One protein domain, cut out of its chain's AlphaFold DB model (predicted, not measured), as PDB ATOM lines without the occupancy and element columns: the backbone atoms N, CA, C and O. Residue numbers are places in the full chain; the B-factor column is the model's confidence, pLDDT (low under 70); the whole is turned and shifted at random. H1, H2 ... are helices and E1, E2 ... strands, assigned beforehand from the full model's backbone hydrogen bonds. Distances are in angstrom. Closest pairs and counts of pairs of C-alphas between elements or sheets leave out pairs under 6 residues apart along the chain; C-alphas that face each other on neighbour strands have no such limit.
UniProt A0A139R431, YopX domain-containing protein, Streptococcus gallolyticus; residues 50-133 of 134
ATOM      1  N   LEU A  50     -18.557   8.488 -83.640       95.56
ATOM      2  CA  LEU A  50     -17.150   8.347 -84.011       95.56
ATOM      3  C   LEU A  50     -16.246   8.560 -82.788       95.56
ATOM      4  O   LEU A  50     -16.660   9.113 -81.767       95.56
ATOM      5  N   TYR A  51     -14.998   8.109 -82.901       94.88
ATOM      6  CA  TYR A  51     -14.007   8.158 -81.827       94.88
ATOM      7  C   TYR A  51     -12.685   8.738 -82.332       94.88
ATOM      8  O   TYR A  51     -12.345   8.579 -83.502       94.88
ATOM      9  N   THR A  52     -11.924   9.358 -81.430       94.12
ATOM     10  CA  THR A  52     -10.554   9.848 -81.669       94.12
ATOM     11  C   THR A  52      -9.630   8.769 -82.243       94.12
ATOM     12  O   THR A  52      -9.725   7.596 -81.855       94.12
ATOM     13  N   VAL A  53      -8.684   9.172 -83.098       91.12
ATOM     14  CA  VAL A  53      -7.692   8.275 -83.711       91.12
ATOM     15  C   VAL A  53      -6.390   8.316 -82.897       91.12
ATOM     16  O   VAL A  53      -5.771   9.375 -82.810       91.12
ATOM     17  N   PRO A  54      -5.954   7.205 -82.273       85.75
ATOM     18  CA  PRO A  54      -4.732   7.173 -81.473       85.75
ATOM     19  C   PRO A  54      -3.475   7.157 -82.350       85.75
ATOM     20  O   PRO A  54      -3.426   6.431 -83.336       85.75
ATOM     21  N   LEU A  55      -2.415   7.846 -81.908       78.56
ATOM     22  CA  LEU A  55      -1.146   7.952 -82.645       78.56
ATOM     23  C   LEU A  55      -0.463   6.586 -82.826       78.56
ATOM     24  O   LEU A  55       0.177   6.321 -83.837       78.56
ATOM     25  N   CYS A  56      -0.600   5.713 -81.827       73.38
ATOM     26  CA  CYS A  56      -0.050   4.363 -81.832       73.38
ATOM     27  C   CYS A  56      -1.154   3.361 -81.467       73.38
ATOM     28  O   CYS A  56      -1.509   3.247 -80.287       73.38
ATOM     29  N   PRO A  57      -1.691   2.600 -82.436       66.12
ATOM     30  CA  PRO A  57      -2.624   1.516 -82.154       66.12
ATOM     31  C   PRO A  57      -1.972   0.474 -81.229       66.12
ATOM     32  O   PRO A  57      -0.960  -0.127 -81.584       66.12
ATOM     33  N   GLY A  58      -2.542   0.248 -80.042       64.06
ATOM     34  CA  GLY A  58      -2.077  -0.782 -79.100       64.06
ATOM     35  C   GLY A  58      -1.257  -0.288 -77.902       64.06
ATOM     36  O   GLY A  58      -0.874  -1.115 -77.078       64.06
ATOM     37  N   LEU A  59      -1.017   1.021 -77.765       65.81
ATOM     38  CA  LEU A  59      -0.798   1.605 -76.436       65.81
ATOM     39  C   LEU A  59      -2.149   1.811 -75.738       65.81
ATOM     40  O   LEU A  59      -3.169   1.963 -76.414       65.81
ATOM     41  N   ASP A  60      -2.140   1.840 -74.402       59.50
ATOM     42  CA  ASP A  60      -3.295   2.178 -73.559       59.50
ATOM     43  C   ASP A  60      -3.711   3.646 -73.780       59.50
ATOM     44  O   ASP A  60      -3.446   4.525 -72.963       59.50
ATOM     45  N   TYR A  61      -4.322   3.926 -74.929       69.88
ATOM     46  CA  TYR A  61      -4.952   5.199 -75.243       69.88
ATOM     47  C   TYR A  61      -6.465   5.037 -75.139       69.88
ATOM     48  O   TYR A  61      -7.066   4.192 -75.812       69.88
ATOM     49  N   GLU A  62      -7.085   5.855 -74.296       73.81
ATOM     50  CA  GLU A  62      -8.533   5.904 -74.168       73.81
ATOM     51  C   GLU A  62      -9.122   6.578 -75.411       73.81
ATOM     52  O   GLU A  62      -8.954   7.773 -75.638       73.81
ATOM     53  N   ARG A  63      -9.808   5.796 -76.252       84.75
ATOM     54  CA  ARG A  63     -10.563   6.354 -77.376       84.75
ATOM     55  C   ARG A  63     -11.719   7.177 -76.825       84.75
ATOM     56  O   ARG A  63     -12.635   6.620 -76.223       84.75
ATOM     57  N   LYS A  64     -11.702   8.482 -77.077       92.44
ATOM     58  CA  LYS A  64     -12.759   9.394 -76.653       92.44
ATOM     59  C   LYS A  64     -13.820   9.499 -77.743       92.44
ATOM     60  O   LYS A  64     -13.498   9.631 -78.923       92.44
ATOM     61  N   GLU A  65     -15.081   9.376 -77.344       95.69
ATOM     62  CA  GLU A  65     -16.228   9.586 -78.229       95.69
ATOM     63  C   GLU A  65     -16.321  11.068 -78.601       95.69
ATOM     64  O   GLU A  65     -16.127  11.931 -77.744       95.69
ATOM     65  N   ILE A  66     -16.596  11.348 -79.875       97.56
ATOM     66  CA  ILE A  66     -16.646  12.707 -80.415       97.56
ATOM     67  C   ILE A  66     -18.100  13.180 -80.457       97.56
ATOM     68  O   ILE A  66     -18.982  12.464 -80.942       97.56
ATOM     69  N   PHE A  67     -18.340  14.401 -80.002       97.94
ATOM     70  CA  PHE A  67     -19.632  15.075 -79.998       97.94
ATOM     71  C   PHE A  67     -19.588  16.347 -80.848       97.94
ATOM     72  O   PHE A  67     -18.531  16.921 -81.105       97.94
ATOM     73  N   GLU A  68     -20.760  16.817 -81.262       98.06
ATOM     74  CA  GLU A  68     -20.918  18.169 -81.791       98.06
ATOM     75  C   GLU A  68     -20.347  19.213 -80.815       98.06
ATOM     76  O   GLU A  68     -20.461  19.078 -79.594       98.06
ATOM     77  N   GLY A  69     -19.682  20.236 -81.353       97.06
ATOM     78  CA  GLY A  69     -19.004  21.271 -80.579       97.06
ATOM     79  C   GLY A  69     -17.667  20.854 -79.956       97.06
ATOM     80  O   GLY A  69     -17.032  21.698 -79.325       97.06
ATOM     81  N   ASP A  70     -17.211  19.603 -80.109       98.00
ATOM     82  CA  ASP A  70     -15.835  19.235 -79.747       98.00
ATOM     83  C   ASP A  70     -14.823  19.952 -80.647       98.00
ATOM     84  O   ASP A  70     -15.016  20.088 -81.858       98.00
ATOM     85  N   ILE A  71     -13.711  20.359 -80.038       97.12
ATOM     86  CA  ILE A  71     -12.541  20.910 -80.709       97.12
ATOM     87  C   ILE A  71     -11.531  19.776 -80.858       97.12
ATOM     88  O   ILE A  71     -11.049  19.232 -79.859       97.12
ATOM     89  N   LEU A  72     -11.204  19.412 -82.096       95.69
ATOM     90  CA  LEU A  72     -10.234  18.358 -82.377       95.69
ATOM     91  C   LEU A  72      -8.946  18.943 -82.913       95.69
ATOM     92  O   LEU A  72      -8.972  19.772 -83.819       95.69
ATOM     93  N   LYS A  73      -7.825  18.438 -82.405       94.31
ATOM     94  CA  LYS A  73      -6.516  18.578 -83.034       94.31
ATOM     95  C   LYS A  73      -6.232  17.327 -83.848       94.31
ATOM     96  O   LYS A  73      -6.476  16.221 -83.371       94.31
ATOM     97  N   TRP A  74      -5.706  17.498 -85.050       93.88
ATOM     98  CA  TRP A  74      -5.409  16.392 -85.950       93.88
ATOM     99  C   TRP A  74      -4.022  16.505 -86.559       93.88
ATOM    100  O   TRP A  74      -3.440  17.591 -86.637       93.88
ATOM    101  N   TYR A  75      -3.514  15.357 -86.986       91.75
ATOM    102  CA  TYR A  75      -2.253  15.219 -87.685       91.75
ATOM    103  C   TYR A  75      -2.382  14.159 -88.780       91.75
ATOM    104  O   TYR A  75      -2.968  13.093 -88.579       91.75
ATOM    105  N   TYR A  76      -1.792  14.467 -89.925       90.19
ATOM    106  CA  TYR A  76      -1.660  13.594 -91.075       90.19
ATOM    107  C   TYR A  76      -0.231  13.642 -91.596       90.19
ATOM    108  O   TYR A  76       0.360  14.722 -91.716       90.19
ATOM    109  N   SER A  77       0.300  12.487 -91.974       87.50
ATOM    110  CA  SER A  77       1.561  12.374 -92.676       87.50
ATOM    111  C   SER A  77       1.519  11.358 -93.808       87.50
ATOM    112  O   SER A  77       1.143  10.204 -93.637       87.50
ATOM    113  N   GLU A  78       2.012  11.776 -94.971       82.62
ATOM    114  CA  GLU A  78       2.311  10.884 -96.087       82.62
ATOM    115  C   GLU A  78       3.832  10.849 -96.278       82.62
ATOM    116  O   GLU A  78       4.432  11.603 -97.047       82.62
ATOM    117  N   GLY A  79       4.496  10.005 -95.484       77.06
ATOM    118  CA  GLY A  79       5.958   9.965 -95.425       77.06
ATOM    119  C   GLY A  79       6.573  11.222 -94.790       77.06
ATOM    120  O   GLY A  79       5.964  11.893 -93.962       77.06
ATOM    121  N   ILE A  80       7.832  11.525 -95.133       71.50
ATOM    122  CA  ILE A  80       8.556  12.693 -94.585       71.50
ATOM    123  C   ILE A  80       8.172  13.988 -95.327       71.50
ATOM    124  O   ILE A  80       8.374  15.082 -94.807       71.50
ATOM    125  N   GLU A  81       7.627  13.882 -96.540       74.94
ATOM    126  CA  GLU A  81       7.459  15.017 -97.457       74.94
ATOM    127  C   GLU A  81       6.161  15.804 -97.233       74.94
ATOM    128  O   GLU A  81       6.124  17.003 -97.510       74.94
ATOM    129  N   LEU A  82       5.118  15.164 -96.694       79.19
ATOM    130  CA  LEU A  82       3.835  15.797 -96.403       79.19
ATOM    131  C   LEU A  82       3.470  15.554 -94.945       79.19
ATOM    132  O   LEU A  82       3.166  14.433 -94.558       79.19
ATOM    133  N   GLN A  83       3.494  16.620 -94.151       86.19
ATOM    134  CA  GLN A  83       2.998  16.637 -92.779       86.19
ATOM    135  C   GLN A  83       2.022  17.798 -92.651       86.19
ATOM    136  O   GLN A  83       2.379  18.950 -92.909       86.19
ATOM    137  N   GLN A  84       0.786  17.491 -92.281       89.25
ATOM    138  CA  GLN A  84      -0.258  18.475 -92.042       89.25
ATOM    139  C   GLN A  84      -0.812  18.281 -90.642       89.25
ATOM    140  O   GLN A  84      -0.955  17.164 -90.154       89.25
ATOM    141  N   GLN A  85      -1.112  19.391 -89.989       91.81
ATOM    142  CA  GLN A  85      -1.808  19.393 -88.717       91.81
ATOM    143  C   GLN A  85      -2.719  20.600 -88.659       91.81
ATOM    144  O   GLN A  85      -2.465  21.620 -89.305       91.81
ATOM    145  N   GLY A  86      -3.740  20.503 -87.831       92.06
ATOM    146  CA  GLY A  86      -4.624  21.620 -87.587       92.06
ATOM    147  C   GLY A  86      -5.586  21.325 -86.462       92.06
ATOM    148  O   GLY A  86      -5.509  20.291 -85.794       92.06
ATOM    149  N   THR A  87      -6.511  22.255 -86.295       94.50
ATOM    150  CA  THR A  87      -7.570  22.171 -85.304       94.50
ATOM    151  C   THR A  87      -8.883  22.605 -85.940       94.50
ATOM    152  O   THR A  87      -8.886  23.422 -86.862       94.50
ATOM    153  N   PHE A  88      -9.992  22.020 -85.500       94.88
ATOM    154  CA  PHE A  88     -11.316  22.314 -86.037       94.88
ATOM    155  C   PHE A  88     -12.421  22.046 -85.012       94.88
ATOM    156  O   PHE A  88     -12.179  21.362 -84.016       94.88
ATOM    157  N   VAL A  89     -13.629  22.560 -85.267       96.69
ATOM    158  CA  VAL A  89     -14.803  22.366 -84.402       96.69
ATOM    159  C   VAL A  89     -15.846  21.507 -85.103       96.69
ATOM    160  O   VAL A  89     -16.366  21.877 -86.153       96.69
ATOM    161  N   VAL A  90     -16.223  20.391 -84.483       97.75
ATOM    162  CA  VAL A  90     -17.239  19.487 -85.037       97.75
ATOM    163  C   VAL A  90     -18.593  20.177 -85.112       97.75
ATOM    164  O   VAL A  90     -19.112  20.655 -84.104       97.75
ATOM    165  N   VAL A  91     -19.210  20.146 -86.290       97.44
ATOM    166  CA  VAL A  91     -20.553  20.694 -86.529       97.44
ATOM    167  C   VAL A  91     -21.443  19.676 -87.229       97.44
ATOM    168  O   VAL A  91     -20.948  18.849 -87.998       97.44
ATOM    169  N   PHE A  92     -22.757  19.746 -87.015       96.94
ATOM    170  CA  PHE A  92     -23.727  19.021 -87.835       96.94
ATOM    171  C   PHE A  92     -24.302  19.939 -88.926       96.94
ATOM    172  O   PHE A  92     -25.050  20.873 -88.649       96.94
ATOM    173  N   GLU A  93     -23.966  19.686 -90.194       96.56
ATOM    174  CA  GLU A  93     -24.411  20.514 -91.322       96.56
ATOM    175  C   GLU A  93     -24.657  19.664 -92.578       96.56
ATOM    176  O   GLU A  93     -23.907  18.738 -92.900       96.56
ATOM    177  N   ASN A  94     -25.726  19.981 -93.318       94.38
ATOM    178  CA  ASN A  94     -26.124  19.264 -94.537       94.38
ATOM    179  C   ASN A  94     -26.296  17.744 -94.327       94.38
ATOM    180  O   ASN A  94     -25.951  16.945 -95.195       94.38
ATOM    181  N   GLY A  95     -26.833  17.350 -93.166       94.69
ATOM    182  CA  GLY A  95     -27.161  15.957 -92.844       94.69
ATOM    183  C   GLY A  95     -25.980  15.086 -92.406       94.69
ATOM    184  O   GLY A  95     -26.149  13.872 -92.318       94.69
ATOM    185  N   ALA A  96     -24.809  15.670 -92.133       96.88
ATOM    186  CA  ALA A  96     -23.631  14.945 -91.665       96.88
ATOM    187  C   ALA A  96     -22.834  15.753 -90.631       96.88
ATOM    188  O   ALA A  96     -22.864  16.984 -90.632       96.88
ATOM    189  N   PHE A  97     -22.080  15.051 -89.784       98.12
ATOM    190  CA  PHE A  97     -21.046  15.675 -88.960       98.12
ATOM    191  C   PHE A  97     -19.845  16.046 -89.826       98.12
ATOM    192  O   PHE A  97     -19.452  15.273 -90.704       98.12
ATOM    193  N   ARG A  98     -19.271  17.225 -89.587       97.94
ATOM    194  CA  ARG A  98     -18.202  17.823 -90.397       97.94
ATOM    195  C   ARG A  98     -17.144  18.457 -89.501       97.94
ATOM    196  O   ARG A  98     -17.483  18.893 -88.400       97.94
ATOM    197  N   PRO A  99     -15.884  18.541 -89.963       95.38
ATOM    198  CA  PRO A  99     -14.817  19.145 -89.183       95.38
ATOM    199  C   PRO A  99     -14.976  20.661 -89.038       95.38
ATOM    200  O   PRO A  99     -14.531  21.203 -88.053       95.38
ATOM    201  N   ASN A 100     -15.609  21.368 -89.973       94.38
ATOM    202  CA  ASN A 100     -15.923  22.792 -89.829       94.38
ATOM    203  C   ASN A 100     -17.171  23.128 -90.648       94.38
ATOM    204  O   ASN A 100     -17.552  22.385 -91.560       94.38
ATOM    205  N   LYS A 101     -17.775  24.283 -90.364       92.44
ATOM    206  CA  LYS A 101     -18.876  24.824 -91.165       92.44
ATOM    207  C   LYS A 101     -18.435  25.079 -92.608       92.44
ATOM    208  O   LYS A 101     -17.368  25.643 -92.839       92.44
ATOM    209  N   GLY A 102     -19.267  24.694 -93.574       91.88
ATOM    210  CA  GLY A 102     -18.991  24.858 -95.000       91.88
ATOM    211  C   GLY A 102     -17.903  23.932 -95.544       91.88
ATOM    212  O   GLY A 102     -17.456  24.136 -96.668       91.88
ATOM    213  N   ASN A 103     -17.456  22.939 -94.769       91.50
ATOM    214  CA  ASN A 103     -16.502  21.948 -95.248       91.50
ATOM    215  C   ASN A 103     -17.210  20.880 -96.102       91.50
ATOM    216  O   ASN A 103     -18.237  20.337 -95.693       91.50
ATOM    217  N   ASP A 104     -16.650  20.550 -97.266       93.50
ATOM    218  CA  ASP A 104     -17.229  19.572 -98.191       93.50
ATOM    219  C   ASP A 104     -17.066  18.118 -97.716       93.50
ATOM    220  O   ASP A 104     -17.941  17.293 -97.996       93.50
ATOM    221  N   ILE A 105     -16.031  17.812 -96.924       95.25
ATOM    222  CA  ILE A 105     -15.807  16.467 -96.377       95.25
ATOM    223  C   ILE A 105     -16.558  16.251 -95.062       95.25
ATOM    224  O   ILE A 105     -16.802  17.177 -94.278       95.25
ATOM    225  N   THR A 106     -16.946  15.007 -94.816       97.31
ATOM    226  CA  THR A 106     -17.528  14.573 -93.547       97.31
ATOM    227  C   THR A 106     -16.446  14.362 -92.488       97.31
ATOM    228  O   THR A 106     -15.273  14.148 -92.790       97.31
ATOM    229  N   LEU A 107     -16.847  14.381 -91.216       97.25
ATOM    230  CA  LEU A 107     -15.968  14.023 -90.104       97.25
ATOM    231  C   LEU A 107     -15.459  12.579 -90.236       97.25
ATOM    232  O   LEU A 107     -14.333  12.293 -89.859       97.25
ATOM    233  N   HIS A 108     -16.277  11.675 -90.779       96.50
ATOM    234  CA  HIS A 108     -15.880  10.286 -90.985       96.50
ATOM    235  C   HIS A 108     -14.724  10.167 -91.983       96.50
ATOM    236  O   HIS A 108     -13.703   9.593 -91.624       96.50
ATOM    237  N   GLU A 109     -14.859  10.764 -93.173       95.56
ATOM    238  CA  GLU A 109     -13.796  10.791 -94.194       95.56
ATOM    239  C   GLU A 109     -12.518  11.431 -93.636       95.56
ATOM    240  O   GLU A 109     -11.430  10.882 -93.770       95.56
ATOM    241  N   MET A 110     -12.663  12.545 -92.914       94.56
ATOM    242  CA  MET A 110     -11.545  13.242 -92.281       94.56
ATOM    243  C   MET A 110     -10.760  12.352 -91.301       94.56
ATOM    244  O   MET A 110      -9.531  12.366 -91.305       94.56
ATOM    245  N   LEU A 111     -11.457  11.583 -90.457       94.19
ATOM    246  CA  LEU A 111     -10.824  10.708 -89.466       94.19
ATOM    247  C   LEU A 111     -10.236   9.432 -90.081       94.19
ATOM    248  O   LEU A 111      -9.291   8.896 -89.510       94.19
ATOM    249  N   GLU A 112     -10.775   8.934 -91.199       92.81
ATOM    250  CA  GLU A 112     -10.193   7.785 -91.912       92.81
ATOM    251  C   GLU A 112      -8.832   8.117 -92.525       92.81
ATOM    252  O   GLU A 112      -7.942   7.265 -92.524       92.81
ATOM    253  N   ASP A 113      -8.660   9.354 -92.990       89.19
ATOM    254  CA  ASP A 113      -7.411   9.812 -93.592       89.19
ATOM    255  C   ASP A 113      -6.370  10.253 -92.551       89.19
ATOM    256  O   ASP A 113      -5.200  10.377 -92.888       89.19
ATOM    257  N   CYS A 114      -6.747  10.492 -91.290       89.31
ATOM    258  CA  CYS A 114      -5.820  10.976 -90.262       89.31
ATOM    259  C   CYS A 114      -4.974   9.874 -89.620       89.31
ATOM    260  O   CYS A 114      -5.476   8.821 -89.235       89.31
ATOM    261  N   ASP A 115      -3.708  10.195 -89.341       90.12
ATOM    262  CA  ASP A 115      -2.846   9.349 -88.507       90.12
ATOM    263  C   ASP A 115      -3.217   9.464 -87.024       90.12
ATOM    264  O   ASP A 115      -3.091   8.514 -86.250       90.12
ATOM    265  N   TRP A 116      -3.637  10.661 -86.608       91.56
ATOM    266  CA  TRP A 116      -3.965  10.961 -85.224       91.56
ATOM    267  C   TRP A 116      -4.980  12.096 -85.128       91.56
ATOM    268  O   TRP A 116      -4.879  13.101 -85.832       91.56
ATOM    269  N   ALA A 117      -5.934  11.950 -84.213       93.75
ATOM    270  CA  ALA A 117      -6.897  12.986 -83.881       93.75
ATOM    271  C   ALA A 117      -7.311  12.876 -82.413       93.75
ATOM    272  O   ALA A 117      -7.702  11.799 -81.966       93.75
ATOM    273  N   GLU A 118      -7.278  13.988 -81.683       94.00
ATOM    274  CA  GLU A 118      -7.621  14.077 -80.262       94.00
ATOM    275  C   GLU A 118      -8.616  15.213 -80.016       94.00
ATOM    276  O   GLU A 118      -8.478  16.302 -80.573       94.00
ATOM    277  N   VAL A 119      -9.595  14.977 -79.139       95.44
ATOM    278  CA  VAL A 119     -10.465  16.037 -78.616       95.44
ATOM    279  C   VAL A 119      -9.700  16.813 -77.546       95.44
ATOM    280  O   VAL A 119      -9.478  16.296 -76.450       95.44
ATOM    281  N   ILE A 120      -9.341  18.059 -77.853       95.06
ATOM    282  CA  ILE A 120      -8.566  18.945 -76.968       95.06
ATOM    283  C   ILE A 120      -9.442  19.884 -76.123       95.06
ATOM    284  O   ILE A 120      -8.932  20.556 -75.235       95.06
ATOM    285  N   GLY A 121     -10.748  19.926 -76.384       95.25
ATOM    286  CA  GLY A 121     -11.712  20.754 -75.659       95.25
ATOM    287  C   GLY A 121     -13.073  20.760 -76.349       95.25
ATOM    288  O   GLY A 121     -13.304  19.981 -77.274       95.25
ATOM    289  N   ASN A 122     -13.972  21.642 -75.923       96.50
ATOM    290  CA  ASN A 122     -15.226  21.931 -76.624       96.50
ATOM    291  C   ASN A 122     -15.588  23.419 -76.523       96.50
ATOM    292  O   ASN A 122     -15.025  24.141 -75.702       96.50
ATOM    293  N   LEU A 123     -16.553  23.854 -77.340       94.56
ATOM    294  CA  LEU A 123     -17.018  25.246 -77.434       94.56
ATOM    295  C   LEU A 123     -17.386  25.904 -76.092       94.56
ATOM    296  O   LEU A 123     -17.357  27.129 -75.991       94.56
ATOM    297  N   TYR A 124     -17.777  25.115 -75.089       95.31
ATOM    298  CA  TYR A 124     -18.326  25.630 -73.838       95.31
ATOM    299  C   TYR A 124     -17.346  25.541 -72.669       95.31
ATOM    300  O   TYR A 124     -17.233  26.495 -71.904       95.31
ATOM    301  N   GLU A 125     -16.633  24.423 -72.529       95.19
ATOM    302  CA  GLU A 125     -15.628  24.248 -71.473       95.19
ATOM    303  C   GLU A 125     -14.314  24.963 -71.782       95.19
ATOM    304  O   GLU A 125     -13.617  25.353 -70.847       95.19
ATOM    305  N   ASN A 126     -13.990  25.142 -73.067       95.06
ATOM    306  CA  ASN A 126     -12.713  25.690 -73.518       95.06
ATOM    307  C   ASN A 126     -12.874  26.805 -74.565       95.06
ATOM    308  O   ASN A 126     -12.327  26.696 -75.670       95.06
ATOM    309  N   PRO A 127     -13.625  27.881 -74.260       89.69
ATOM    310  CA  PRO A 127     -13.790  28.995 -75.190       89.69
ATOM    311  C   PRO A 127     -12.453  29.658 -75.561       89.69
ATOM    312  O   PRO A 127     -12.310  30.139 -76.679       89.69
ATOM    313  N   GLU A 128     -11.453  29.627 -74.674       90.06
ATOM    314  CA  GLU A 128     -10.113  30.178 -74.904       90.06
ATOM    315  C   GLU A 128      -9.368  29.516 -76.070       90.06
ATOM    316  O   GLU A 128      -8.581  30.175 -76.742       90.06
ATOM    317  N   ILE A 129      -9.641  28.236 -76.354       88.44
ATOM    318  CA  ILE A 129      -8.999  27.527 -77.471       88.44
ATOM    319  C   ILE A 129      -9.458  28.115 -78.810       88.44
ATOM    320  O   ILE A 129      -8.704  28.101 -79.777       88.44
ATOM    321  N   LEU A 130     -10.680  28.649 -78.879       78.38
ATOM    322  CA  LEU A 130     -11.228  29.231 -80.106       78.38
ATOM    323  C   LEU A 130     -10.572  30.566 -80.454       78.38
ATOM    324  O   LEU A 130     -10.401  30.856 -81.632       78.38
ATOM    325  N   GLU A 131     -10.183  31.348 -79.445       76.31
ATOM    326  CA  GLU A 131      -9.495  32.629 -79.645       76.31
ATOM    327  C   GLU A 131      -8.112  32.442 -80.294       76.31
ATOM    328  O   GLU A 131      -7.617  33.348 -80.955       76.31
ATOM    329  N   GLU A 132      -7.499  31.263 -80.145       71.81
ATOM    330  CA  GLU A 132      -6.221  30.917 -80.781       71.81
ATOM    331  C   GLU A 132      -6.372  30.368 -82.216       71.81
ATOM    332  O   GLU A 132      -5.366  30.166 -82.898       71.81
ATOM    333  N   LEU A 133      -7.603  30.100 -82.678       66.88
ATOM    334  CA  LEU A 133      -7.886  29.605 -84.035       66.88
ATOM    335  C   LEU A 133      -8.124  30.723 -85.064       66.88
ATOM    336  O   LEU A 133      -8.178  30.418 -86.260       66.88
TER     337      LEU A 133
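AT A GLANCE: This is residues 50 to 133 of the 134 residues of the protein "YopX domain-containing protein" of Streptococcus gallolyticus (UniProt A0A139R431). A long hairpin, E2 and E3, joined along E2 by E6 makes a three-stranded sheet, and just after the last residue of E3 the backbone turns sharply into a second small hairpin, E4 and E5. H1 begins beside E5 and grazes the sheet with its last residues, H2 packs over the sheet near the last residues of E6, and residues 50 to 64 make a long loop before the short strand E1. The printed part has 84 residues, with two named helices and six named strands in the order E1 E2 E3 E4 E5 H1 E6 H2. The larger sheet has the order E3 - E2 - E6, all antiparallel, and the class is mixed, helices and strands. The whole is compact, with a radius of gyration of the C-alphas of 12.9 A, and rounded, spanning 32 by 28 by 25 A.

HOW THE PARTS SIT: After residues 50 to 64 comes E1, residues 65 to 67, which pairs with no named strand. E2, residues 70 to 78, and E3, residues 82 to 89, form a hairpin at 169 degrees, with N 76 and O 84 2.8 A apart and N 84 and O 76 2.9 A apart, within hydrogen-bond range. E3 runs on into E4, residues 91 to 93, across a break of 1 residue, at 84 degrees. E4 and E5, residues 96 to 98, form an antiparallel hairpin at 135 degrees; N 98 and O 91 are 2.8 A apart. H1, residues 107 to 113, has 5 pairs of C-alphas within 8 A of E5, the closest those of Arg 98 and Leu 107 at 4.4 A. E6, residues 116 to 122, is the antiparallel neighbour of E2 at 162 degrees, with N 71 and O 121 2.8 A apart. H1 only grazes the sheet E3 E2 E6, with its residues 110 to 113. The closest C-alphas of E1 and E6 are those of Ile 66 and Val 119, 7.2 A apart. H2, residues 127 to 131, is on that sheet at a height of 8.9 A; its closest C-alpha to E6 is that of Ile 129, 7.5 A from that of Gly 121. Every O i to N i+4 pair is within hydrogen-bond range in H1; in H2 it is 0 of 1, beside 2 of 2 O i to N i+3 pairs.

IN THESE COORDINATES: E1 begins at C-alpha 65, (-16.228, 9.586, -78.229). E2 is 25.8 A from first to last C-alpha, E3 23.1 A, E6 17.9 A and H1 10.2 A. E3 ends at C-alpha 89, (-14.803, 22.366, -84.402), and H2 ends at C-alpha 131, (-9.495, 32.629, -79.645).

THE WHOLE: The two C-alphas farthest apart are those of Glu 81 and Tyr 124, 36.5 A. The printed part has no cut, and no link between named elements is long. The mean pLDDT of the printed part is 89.5; residues 57 to 61 and residue 133 are under 70.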